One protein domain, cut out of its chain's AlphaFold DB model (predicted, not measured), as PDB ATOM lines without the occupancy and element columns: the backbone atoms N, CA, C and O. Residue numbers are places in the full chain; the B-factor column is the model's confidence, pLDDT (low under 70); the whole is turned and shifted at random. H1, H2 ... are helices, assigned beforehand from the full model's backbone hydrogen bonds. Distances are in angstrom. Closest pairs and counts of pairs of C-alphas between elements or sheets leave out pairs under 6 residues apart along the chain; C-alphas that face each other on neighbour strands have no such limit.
ATOM      1  N   ALA A 166     131.835 185.238 218.517       72.00
ATOM      2  CA  ALA A 166     131.430 185.879 217.267       72.00
ATOM      3  C   ALA A 166     131.502 187.414 217.345       72.00
ATOM      4  O   ALA A 166     131.922 188.065 216.385       72.00
ATOM      5  N   ASN A 167     131.121 188.005 218.476       75.38
ATOM      6  CA  ASN A 167     131.215 189.445 218.700       75.38
ATOM      7  C   ASN A 167     132.657 189.937 218.764       75.38
ATOM      8  O   ASN A 167     133.002 190.911 218.092       75.38
ATOM      9  N   LEU A 168     133.505 189.238 219.521       73.00
ATOM     10  CA  LEU A 168     134.931 189.535 219.578       73.00
ATOM     11  C   LEU A 168     135.551 189.472 218.176       73.00
ATOM     12  O   LEU A 168     136.273 190.380 217.764       73.00
ATOM     13  N   MET A 169     135.200 188.449 217.400       69.81
ATOM     14  CA  MET A 169     135.668 188.295 216.029       69.81
ATOM     15  C   MET A 169     135.220 189.441 215.115       69.81
ATOM     16  O   MET A 169     136.032 189.978 214.357       69.81
ATOM     17  N   ARG A 170     133.954 189.871 215.207       73.25
ATOM     18  CA  ARG A 170     133.457 191.048 214.471       73.25
ATOM     19  C   ARG A 170     134.242 192.300 214.834       73.25
ATOM     20  O   ARG A 170     134.627 193.046 213.936       73.25
ATOM     21  N   TYR A 171     134.497 192.518 216.122       72.94
ATOM     22  CA  TYR A 171     135.282 193.653 216.597       72.94
ATOM     23  C   TYR A 171     136.712 193.628 216.032       72.94
ATOM     24  O   TYR A 171     137.179 194.628 215.482       72.94
ATOM     25  N   ARG A 172     137.384 192.469 216.076       69.94
ATOM     26  CA  ARG A 172     138.735 192.294 215.514       69.94
ATOM     27  C   ARG A 172     138.774 192.530 214.013       69.94
ATOM     28  O   ARG A 172     139.640 193.268 213.543       69.94
ATOM     29  N   LEU A 173     137.829 191.955 213.270       68.38
ATOM     30  CA  LEU A 173     137.714 192.166 211.828       68.38
ATOM     31  C   LEU A 173     137.474 193.636 211.505       68.38
ATOM     32  O   LEU A 173     138.140 194.183 210.629       68.38
ATOM     33  N   GLN A 174     136.586 194.302 212.240       71.00
ATOM     34  CA  GLN A 174     136.338 195.728 212.069       71.00
ATOM     35  C   GLN A 174     137.630 196.531 212.276       71.00
ATOM     36  O   GLN A 174     138.017 197.295 211.394       71.00
ATOM     37  N   ALA A 175     138.344 196.316 213.384       67.69
ATOM     38  CA  ALA A 175     139.609 196.996 213.663       67.69
ATOM     39  C   ALA A 175     140.683 196.728 212.588       67.69
ATOM     40  O   ALA A 175     141.411 197.640 212.189       67.69
ATOM     41  N   ALA A 176     140.770 195.493 212.092       64.75
ATOM     42  CA  ALA A 176     141.728 195.096 211.065       64.75
ATOM     43  C   ALA A 176     141.407 195.695 209.688       64.75
ATOM     44  O   ALA A 176     142.306 196.198 209.012       64.75
ATOM     45  N   VAL A 177     140.130 195.731 209.302       65.56
ATOM     46  CA  VAL A 177     139.681 196.387 208.067       65.56
ATOM     47  C   VAL A 177     139.997 197.874 208.116       65.56
ATOM     48  O   VAL A 177     140.495 198.418 207.138       65.56
ATOM     49  N   LEU A 178     139.781 198.533 209.252       63.50
ATOM     50  CA  LEU A 178     140.020 199.969 209.397       63.50
ATOM     51  C   LEU A 178     141.497 200.355 209.255       63.50
ATOM     52  O   LEU A 178     141.788 201.382 208.643       63.50
ATOM     53  N   ARG A 179     142.431 199.503 209.708       64.19
ATOM     54  CA  ARG A 179     143.879 199.676 209.449       64.19
ATOM     55  C   ARG A 179     144.200 199.820 207.967       64.19
ATOM     56  O   ARG A 179     145.116 200.551 207.604       64.19
ATOM     57  N   ILE A 180     143.494 199.063 207.132       68.56
ATOM     58  CA  ILE A 180     143.713 199.039 205.688       68.56
ATOM     59  C   ILE A 180     142.894 200.141 205.027       68.56
ATOM     60  O   ILE A 180     143.408 200.856 204.175       68.56
ATOM     61  N   ALA A 181     141.624 200.259 205.413       62.81
ATOM     62  CA  ALA A 181     140.613 201.060 204.747       62.81
ATOM     63  C   ALA A 181     140.736 202.567 205.012       62.81
ATOM     64  O   ALA A 181     140.234 203.355 204.210       62.81
ATOM     65  N   GLY A 182     141.410 202.981 206.082       60.88
ATOM     66  CA  GLY A 182     141.414 204.387 206.468       60.88
ATOM     67  C   GLY A 182     140.056 204.842 207.013       60.88
ATOM     68  O   GLY A 182     139.205 204.029 207.391       60.88
ATOM     69  N   THR A 183     139.884 206.159 207.105       54.81
ATOM     70  CA  THR A 183     138.723 206.790 207.745       54.81
ATOM     71  C   THR A 183     137.485 206.680 206.858       54.81
ATOM     72  O   THR A 183     137.557 206.245 205.703       54.81
ATOM     73  N   ALA A 184     136.315 207.076 207.366       58.72
ATOM     74  CA  ALA A 184     135.131 207.170 206.514       58.72
ATOM     75  C   ALA A 184     135.364 208.171 205.369       58.72
ATOM     76  O   ALA A 184     134.946 207.933 204.241       58.72
ATOM     77  N   GLU A 185     136.085 209.247 205.652       54.56
ATOM     78  CA  GLU A 185     136.450 210.335 204.760       54.56
ATOM     79  C   GLU A 185     137.466 209.871 203.721       54.56
ATOM     80  O   GLU A 185     137.282 210.164 202.543       54.56
ATOM     81  N   ASP A 186     138.470 209.079 204.112       62.78
ATOM     82  CA  ASP A 186     139.417 208.462 203.176       62.78
ATOM     83  C   ASP A 186     138.677 207.560 202.192       62.78
ATOM     84  O   ASP A 186     138.914 207.610 200.987       62.78
ATOM     85  N   ARG A 187     137.734 206.758 202.697       68.44
ATOM     86  CA  ARG A 187     136.923 205.869 201.863       68.44
ATOM     87  C   ARG A 187     135.958 206.635 200.966       68.44
ATOM     88  O   ARG A 187     135.797 206.272 199.806       68.44
ATOM     89  N   LEU A 188     135.327 207.691 201.476       68.69
ATOM     90  CA  LEU A 188     134.485 208.587 200.681       68.69
ATOM     91  C   LEU A 188     135.307 209.288 199.598       68.69
ATOM     92  O   LEU A 188     134.844 209.392 198.463       68.69
ATOM     93  N   ALA A 189     136.530 209.711 199.913       70.19
ATOM     94  CA  ALA A 189     137.457 210.285 198.951       70.19
ATOM     95  C   ALA A 189     137.883 209.251 197.899       70.19
ATOM     96  O   ALA A 189     137.888 209.572 196.713       70.19
ATOM     97  N   ASP A 190     138.165 208.005 198.291       77.38
ATOM     98  CA  ASP A 190     138.465 206.908 197.363       77.38
ATOM     99  C   ASP A 190     137.281 206.629 196.427       77.38
ATOM    100  O   ASP A 190     137.461 206.546 195.210       77.38
ATOM    101  N   TYR A 191     136.051 206.584 196.949       78.62
ATOM    102  CA  TYR A 191     134.852 206.468 196.114       78.62
ATOM    103  C   TYR A 191     134.667 207.675 195.196       78.62
ATOM    104  O   TYR A 191     134.371 207.497 194.016       78.62
ATOM    105  N   GLY A 192     134.895 208.891 195.694       77.38
ATOM    106  CA  GLY A 192     134.865 210.112 194.892       77.38
ATOM    107  C   GLY A 192     135.865 210.070 193.734       77.38
ATOM    108  O   GLY A 192     135.500 210.379 192.603       77.38
ATOM    109  N   ARG A 193     137.093 209.601 193.985       79.50
ATOM    110  CA  ARG A 193     138.145 209.413 192.970       79.50
ATOM    111  C   ARG A 193     137.743 208.383 191.917       79.50
ATOM    112  O   ARG A 193     137.883 208.646 190.723       79.50
ATOM    113  N   VAL A 194     137.203 207.236 192.333       81.81
ATOM    114  CA  VAL A 194     136.713 206.202 191.404       81.81
ATOM    115  C   VAL A 194     135.561 206.737 190.552       81.81
ATOM    116  O   VAL A 194     135.563 206.548 189.336       81.81
ATOM    117  N   ILE A 195     134.607 207.453 191.154       82.38
ATOM    118  CA  ILE A 195     133.493 208.081 190.433       82.38
ATOM    119  C   ILE A 195     134.016 209.118 189.431       82.38
ATOM    120  O   ILE A 195     133.622 209.070 188.269       82.38
ATOM    121  N   ALA A 196     134.932 210.004 189.833       78.38
ATOM    122  CA  ALA A 196     135.537 210.996 188.940       78.38
ATOM    123  C   ALA A 196     136.255 210.331 187.756       78.38
ATOM    124  O   ALA A 196     136.077 210.741 186.606       78.38
ATOM    125  N   PHE A 197     136.996 209.247 188.005       84.38
ATOM    126  CA  PHE A 197     137.610 208.467 186.937       84.38
ATOM    127  C   PHE A 197     136.576 207.880 185.976       84.38
ATOM    128  O   PHE A 197     136.729 208.035 184.766       84.38
ATOM    129  N   LEU A 198     135.508 207.255 186.479       85.69
ATOM    130  CA  LEU A 198     134.439 206.714 185.633       85.69
ATOM    131  C   LEU A 198     133.762 207.817 184.806       85.69
ATOM    132  O   LEU A 198     133.559 207.642 183.604       85.69
ATOM    133  N   LEU A 199     133.496 208.977 185.416       82.69
ATOM    134  CA  LEU A 199     132.935 210.148 184.736       82.69
ATOM    135  C   LEU A 199     133.855 210.676 183.624       82.69
ATOM    136  O   LEU A 199     133.371 211.131 182.593       82.69
ATOM    137  N   SER A 200     135.178 210.553 183.771       82.75
ATOM    138  CA  SER A 200     136.130 210.932 182.715       82.75
ATOM    139  C   SER A 200     136.079 210.032 181.474       82.75
ATOM    140  O   SER A 200     136.604 210.406 180.422       82.75
ATOM    141  N   LYS A 201     135.489 208.834 181.589       87.06
ATOM    142  CA  LYS A 201     135.431 207.830 180.514       87.06
ATOM    143  C   LYS A 201     134.086 207.775 179.796       87.06
ATOM    144  O   LYS A 201     134.014 207.164 178.732       87.06
ATOM    145  N   VAL A 202     133.037 208.380 180.348       88.19
ATOM    146  CA  VAL A 202     131.721 208.424 179.698       88.19
ATOM    147  C   VAL A 202     131.651 209.553 178.674       88.19
ATOM    148  O   VAL A 202     132.336 210.571 178.779       88.19
ATOM    149  N   GLN A 203     130.809 209.371 177.659       88.06
ATOM    150  CA  GLN A 203     130.528 210.420 176.691       88.06
ATOM    151  C   GLN A 203     129.505 211.387 177.297       88.06
ATOM    152  O   GLN A 203     128.374 210.996 177.566       88.06
ATOM    153  N   LEU A 204     129.936 212.623 177.536       85.81
ATOM    154  CA  LEU A 204     129.127 213.705 178.101       85.81
ATOM    155  C   LEU A 204     128.799 214.719 177.003       85.81
ATOM    156  O   LEU A 204     129.648 214.975 176.142       85.81
ATOM    157  N   SER A 205     127.611 215.317 177.058       92.31
ATOM    158  CA  SER A 205     127.307 216.536 176.298       92.31
ATOM    159  C   SER A 205     128.173 217.714 176.770       92.31
ATOM    160  O   SER A 205     128.758 217.678 177.855       92.31
ATOM    161  N   ASP A 206     128.247 218.781 175.973       90.69
ATOM    162  CA  ASP A 206     129.035 219.972 176.321       90.69
ATOM    163  C   ASP A 206     128.519 220.657 177.599       90.69
ATOM    164  O   ASP A 206     129.305 221.135 178.421       90.69
ATOM    165  N   GLU A 207     127.202 220.643 177.813       91.69
ATOM    166  CA  GLU A 207     126.555 221.178 179.016       91.69
ATOM    167  C   GLU A 207     126.897 220.339 180.259       91.69
ATOM    168  O   GLU A 207     127.326 220.886 181.277       91.69
ATOM    169  N   GLU A 208     126.805 219.008 180.171       86.62
ATOM    170  CA  GLU A 208     127.192 218.098 181.262       86.62
ATOM    171  C   GLU A 208     128.690 218.184 181.571       86.62
ATOM    172  O   GLU A 208     129.091 218.209 182.735       86.62
ATOM    173  N   ARG A 209     129.530 218.276 180.535       86.31
ATOM    174  CA  ARG A 209     130.981 218.442 180.679       86.31
ATOM    175  C   ARG A 209     131.318 219.757 181.376       86.31
ATOM    176  O   ARG A 209     132.175 219.762 182.258       86.31
ATOM    177  N   THR A 210     130.631 220.843 181.030       89.38
ATOM    178  CA  THR A 210     130.813 222.147 181.686       89.38
ATOM    179  C   THR A 210     130.432 222.074 183.168       89.38
ATOM    180  O   THR A 210     131.208 222.507 184.017       89.38
ATOM    181  N   LEU A 211     129.296 221.452 183.508       86.94
ATOM    182  CA  LEU A 211     128.860 221.280 184.902       86.94
ATOM    183  C   LEU A 211     129.808 220.399 185.729       86.94
ATOM    184  O   LEU A 211     130.036 220.667 186.908       86.94
ATOM    185  N   LEU A 212     130.364 219.349 185.121       84.31
ATOM    186  CA  LEU A 212     131.237 218.387 185.798       84.31
ATOM    187  C   LEU A 212     132.722 218.771 185.771       84.31
ATOM    188  O   LEU A 212     133.532 218.059 186.363       84.31
ATOM    189  N   THR A 213     133.090 219.887 185.134       80.94
ATOM    190  CA  THR A 213     134.491 220.325 184.978       80.94
ATOM    191  C   THR A 213     135.286 220.305 186.295       80.94
ATOM    192  O   THR A 213     136.340 219.670 186.305       80.94
ATOM    193  N   PRO A 214     134.780 220.829 187.434       81.38
ATOM    194  CA  PRO A 214     135.524 220.795 188.701       81.38
ATOM    195  C   PRO A 214     135.846 219.381 189.217       81.38
ATOM    196  O   PRO A 214     136.826 219.181 189.931       81.38
ATOM    197  N   PHE A 215     135.029 218.382 188.870       74.06
ATOM    198  CA  PHE A 215     135.276 216.981 189.230       74.06
ATOM    199  C   PHE A 215     136.250 216.312 188.258       74.06
ATOM    200  O   PHE A 215     137.070 215.492 188.668       74.06
ATOM    201  N   LEU A 216     136.163 216.665 186.973       78.38
ATOM    202  CA  LEU A 216     137.006 216.115 185.911       78.38
ATOM    203  C   LEU A 216     138.454 216.626 185.975       78.38
ATOM    204  O   LEU A 216     139.367 215.925 185.543       78.38
ATOM    205  N   GLU A 217     138.681 217.810 186.545       78.06
ATOM    206  CA  GLU A 217     140.024 218.351 186.812       78.06
ATOM    207  C   GLU A 217     140.773 217.576 187.908       78.06
ATOM    208  O   GLU A 217     142.001 217.553 187.926       78.06
ATOM    209  N   CYS A 218     140.040 216.884 188.782       76.62
ATOM    210  CA  CYS A 218     140.574 216.111 189.906       76.62
ATOM    211  C   CYS A 218     140.591 214.596 189.637       76.62
ATOM    212  O   CYS A 218     140.574 213.794 190.577       76.62
ATOM    213  N   VAL A 219     140.578 214.180 188.367       84.88
ATOM    214  CA  VAL A 219     140.578 212.757 187.997       84.88
ATOM    215  C   VAL A 219     141.874 212.095 188.469       84.88
ATOM    216  O   VAL A 219     142.959 212.587 188.154       84.88
ATOM    217  N   PRO A 220     141.792 210.969 189.201       83.31
ATOM    218  CA  PRO A 220     142.979 210.269 189.665       83.31
ATOM    219  C   PRO A 220     143.743 209.643 188.494       83.31
ATOM    220  O   PRO A 220     143.156 209.199 187.502       83.31
ATOM    221  N   ASP A 221     145.060 209.543 188.645       87.38
ATOM    222  CA  ASP A 221     145.891 208.767 187.733       87.38
ATOM    223  C   ASP A 221     145.721 207.249 187.946       87.38
ATOM    224  O   ASP A 221     145.081 206.766 188.888       87.38
ATOM    225  N   HIS A 222     146.308 206.464 187.040       87.38
ATOM    226  CA  HIS A 222     146.252 205.005 187.115       87.38
ATOM    227  C   HIS A 222     146.920 204.438 188.376       87.38
ATOM    228  O   HIS A 222     146.464 203.411 188.875       87.38
ATOM    229  N   GLY A 223     147.958 205.094 188.906       87.81
ATOM    230  CA  GLY A 223     148.637 204.657 190.129       87.81
ATOM    231  C   GLY A 223     147.738 204.785 191.359       87.81
ATOM    232  O   GLY A 223     147.623 203.850 192.149       87.81
ATOM    233  N   THR A 224     147.025 205.903 191.471       83.69
ATOM    234  CA  THR A 224     146.049 206.165 192.534       83.69
ATOM    235  C   THR A 224     144.903 205.156 192.486       83.69
ATOM    236  O   THR A 224     144.505 204.617 193.517       83.69
ATOM    237  N   LEU A 225     144.392 204.843 191.292       85.00
ATOM    238  CA  LEU A 225     143.340 203.834 191.129       85.00
ATOM    239  C   LEU A 225     143.820 202.423 191.473       85.00
ATOM    240  O   LEU A 225     143.073 201.672 192.096       85.00
ATOM    241  N   ALA A 226     145.055 202.071 191.103       84.38
ATOM    242  CA  ALA A 226     145.656 200.795 191.477       84.38
ATOM    243  C   ALA A 226     145.785 200.672 193.002       84.38
ATOM    244  O   ALA A 226     145.364 199.668 193.564       84.38
ATOM    245  N   ALA A 227     146.239 201.726 193.689       81.88
ATOM    246  CA  ALA A 227     146.335 201.735 195.149       81.88
ATOM    247  C   ALA A 227     144.968 201.542 195.838       81.88
ATOM    248  O   ALA A 227     144.866 200.802 196.819       81.88
ATOM    249  N   ILE A 228     143.903 202.165 195.313       80.94
ATOM    250  CA  ILE A 228     142.530 201.962 195.806       80.94
ATOM    251  C   ILE A 228     142.082 200.508 195.576       80.94
ATOM    252  O   ILE A 228     141.496 199.893 196.469       80.94
ATOM    253  N   ALA A 229     142.374 199.939 194.404       79.88
ATOM    254  CA  ALA A 229     142.027 198.557 194.080       79.88
ATOM    255  C   ALA A 229     142.780 197.542 194.958       79.88
ATOM    256  O   ALA A 229     142.169 196.598 195.457       79.88
ATOM    257  N   ASP A 230     144.072 197.762 195.209       84.00
ATOM    258  CA  ASP A 230     144.895 196.918 196.081       84.00
ATOM    259  C   ASP A 230     144.382 196.943 197.525       84.00
ATOM    260  O   ASP A 230     144.275 195.905 198.184       84.00
ATOM    261  N   LYS A 231     144.013 198.130 198.016       78.12
ATOM    262  CA  LYS A 231     143.406 198.329 199.337       78.12
ATOM    263  C   LYS A 231     142.100 197.540 199.479       78.12
ATOM    264  O   LYS A 231     141.941 196.800 200.448       78.12
ATOM    265  N   GLU A 232     141.205 197.637 198.497       81.19
ATOM    266  CA  GLU A 232     139.960 196.855 198.446       81.19
ATOM    267  C   GLU A 232     140.234 195.341 198.356       81.19
ATOM    268  O   GLU A 232     139.598 194.554 199.060       81.19
ATOM    269  N   GLY A 233     141.211 194.920 197.546       74.88
ATOM    270  CA  GLY A 233     141.619 193.518 197.421       74.88
ATOM    271  C   GLY A 233     142.094 192.926 198.748       74.88
ATOM    272  O   GLY A 233     141.643 191.851 199.145       74.88
ATOM    273  N   ARG A 234     142.929 193.665 199.489       77.50
ATOM    274  CA  ARG A 234     143.398 193.268 200.827       77.50
ATOM    275  C   ARG A 234     142.258 193.152 201.839       77.50
ATOM    276  O   ARG A 234     142.254 192.219 202.636       77.50
ATOM    277  N   ILE A 235     141.289 194.072 201.807       75.12
ATOM    278  CA  ILE A 235     140.106 194.013 202.684       75.12
ATOM    279  C   ILE A 235     139.279 192.762 202.380       75.12
ATOM    280  O   ILE A 235     138.889 192.049 203.303       75.12
ATOM    281  N   ARG A 236     139.031 192.467 201.100       73.88
ATOM    282  CA  ARG A 236     138.271 191.274 200.698       73.88
ATOM    283  C   ARG A 236     138.951 189.988 201.130       73.88
ATOM    284  O   ARG A 236     138.273 189.106 201.645       73.88
ATOM    285  N   GLU A 237     140.264 189.907 200.955       77.75
ATOM    286  CA  GLU A 237     141.041 188.743 201.373       77.75
ATOM    287  C   GLU A 237     140.970 188.531 202.888       77.75
ATOM    288  O   GLU A 237     140.710 187.425 203.348       77.75
ATOM    289  N   MET A 238     141.083 189.608 203.666       76.62
ATOM    290  CA  MET A 238     140.947 189.554 205.121       76.62
ATOM    291  C   MET A 238     139.552 189.099 205.571       76.62
ATOM    292  O   MET A 238     139.427 188.259 206.459       76.62
ATOM    293  N   VAL A 239     138.488 189.629 204.955       72.06
ATOM    294  CA  VAL A 239     137.105 189.211 205.253       72.06
ATOM    295  C   VAL A 239     136.889 187.743 204.885       72.06
ATOM    296  O   VAL A 239     136.233 187.011 205.626       72.06
ATOM    297  N   ARG A 240     137.461 187.300 203.762       74.75
ATOM    298  CA  ARG A 240     137.418 185.906 203.316       74.75
ATOM    299  C   ARG A 240     138.127 184.985 204.310       74.75
ATOM    300  O   ARG A 240     137.531 184.002 204.736       74.75
ATOM    301  N   GLN A 241     139.339 185.334 204.736       74.56
ATOM    302  CA  GLN A 241     140.104 184.578 205.731       74.56
ATOM    303  C   GLN A 241     139.369 184.491 207.073       74.56
ATOM    304  O   GLN A 241     139.284 183.414 207.655       74.56
ATOM    305  N   ALA A 242     138.775 185.595 207.535       70.25
ATOM    306  CA  ALA A 242     137.935 185.587 208.727       70.25
ATOM    307  C   ALA A 242     136.755 184.606 208.579       70.25
ATOM    308  O   ALA A 242     136.390 183.922 209.526       70.25
ATOM    309  N   HIS A 243     136.160 184.487 207.393       68.06
ATOM    310  CA  HIS A 243     135.054 183.555 207.186       68.06
ATOM    311  C   HIS A 243     135.496 182.086 207.086       68.06
ATOM    312  O   HIS A 243     134.845 181.211 207.653       68.06
ATOM    313  N   GLU A 244     136.572 181.809 206.350       74.19
ATOM    314  CA  GLU A 244     137.000 180.444 206.025       74.19
ATOM    315  C   GLU A 244     137.866 179.799 207.114       74.19
ATOM    316  O   GLU A 244     137.752 178.601 207.364       74.19
ATOM    317  N   THR A 245     138.723 180.588 207.763       75.12
ATOM    318  CA  THR A 245     139.700 180.137 208.767       75.12
ATOM    319  C   THR A 245     139.653 181.072 209.983       75.12
ATOM    320  O   THR A 245     140.575 181.863 210.209       75.12
ATOM    321  N   PRO A 246     138.540 181.067 210.744       70.44
ATOM    322  CA  PRO A 246     138.285 182.058 211.785       70.44
ATOM    323  C   PRO A 246     139.271 181.980 212.954       70.44
ATOM    324  O   PRO A 246     139.637 183.011 213.511       70.44
ATOM    325  N   VAL A 247     139.730 180.780 213.319       70.19
ATOM    326  CA  VAL A 247     140.692 180.587 214.415       70.19
ATOM    327  C   VAL A 247     142.059 181.146 214.027       70.19
ATOM    328  O   VAL A 247     142.648 181.913 214.782       70.19
ATOM    329  N   GLU A 248     142.533 180.823 212.826       75.94
ATOM    330  CA  GLU A 248     143.794 181.321 212.275       75.94
ATOM    331  C   GLU A 248     143.769 182.842 212.125       75.94
ATOM    332  O   GLU A 248     144.716 183.515 212.527       75.94
ATOM    333  N   PHE A 249     142.655 183.394 211.631       71.81
ATOM    334  CA  PHE A 249     142.452 184.838 211.570       71.81
ATOM    335  C   PHE A 249     142.599 185.481 212.956       71.81
ATOM    336  O   PHE A 249     143.317 186.468 213.102       71.81
ATOM    337  N   MET A 250     141.950 184.922 213.980       64.25
ATOM    338  CA  MET A 250     142.033 185.454 215.341       64.25
ATOM    339  C   MET A 250     143.464 185.403 215.886       64.25
ATOM    340  O   MET A 250     143.916 186.398 216.450       64.25
ATOM    341  N   ILE A 251     144.206 184.319 215.633       67.56
ATOM    342  CA  ILE A 251     145.613 184.172 216.045       67.56
ATOM    343  C   ILE A 251     146.503 185.212 215.359       67.56
ATOM    344  O   ILE A 251     147.349 185.826 216.006       67.56
ATOM    345  N   GLU A 252     146.303 185.463 214.065       71.19
ATOM    346  CA  GLU A 252     147.016 186.520 213.336       71.19
ATOM    347  C   GLU A 252     146.637 187.924 213.816       71.19
ATOM    348  O   GLU A 252     147.443 188.851 213.739       71.19
ATOM    349  N   GLN A 253     145.421 188.084 214.345       62.25
ATOM    350  CA  GLN A 253     145.002 189.278 215.078       62.25
ATOM    351  C   GLN A 253     145.358 189.210 216.572       62.25
ATOM    352  O   GLN A 253     144.837 190.014 217.349       62.25
ATOM    353  N   HIS A 254     146.277 188.302 216.929       61.81
ATOM    354  CA  HIS A 254     146.880 188.108 218.243       61.81
ATOM    355  C   HIS A 254     145.885 187.739 219.353       61.81
ATOM    356  O   HIS A 254     145.951 188.264 220.457       61.81
TER     357      HIS A 254
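Overview. This is residues 166 to 254 of the 259 residues of an uncharacterized protein of Pyramidobacter sp. CG50-2 (UniProt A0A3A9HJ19). A thin rod: H4 and H1 lie side by side toward one end, the hairpin of H2 and H3 reaches to the other, and short H5 turns off after H4. The 89 printed residues hold five named helices, H1 to H5, and no named strand: all helix. The whole is only just loose, close to extended, with a radius of gyration of the C-alphas of 17.7 A and spans of 56 by 19 by 18 A.

Arrangement. The hub H4, residues 222 to 244, touches H1, residues 166 to 181, at a shallow tilt of 13 degrees, opposite ways; the closest C-alphas, Val 177 and Ile 235, are 5.9 A apart. H2, residues 184 to 201, only just touches H4, with 3 pairs of C-alphas within 8 A and residues 190 to 194 alone; the closest C-alphas are Asp 190 and Ile 228, 6.6 A. H3, residues 206 to 216, forms a hairpin with H2, closest at C-alphas Phe 215 and Ala 196, 6.0 A. H5, residues 246 to 252, touches H4 only at the corner, closest at C-alphas Phe 249 and Ala 242, 5.4 A. Each O i to N i+4 pair is within hydrogen-bond range in H4 and H5, against 11 of 12 in H1, 13 of 14 in H2 and 5 of 7 in H3.

Along the chain. H4 is 32.3 A long, H2 26.0 A, H1 21.7 A. C-alpha 166 begins H1 at (131.430, 185.879, 217.267); C-alpha 252 ends H5 at (147.016, 186.520, 213.336).

Size, cuts and confidence. The printed part has no cut, and its four links are tight. The farthest C-alphas, Asp 206 and Val 247, are 56.0 A apart. Residues 175 to 188 are among 22 with pLDDT under 70.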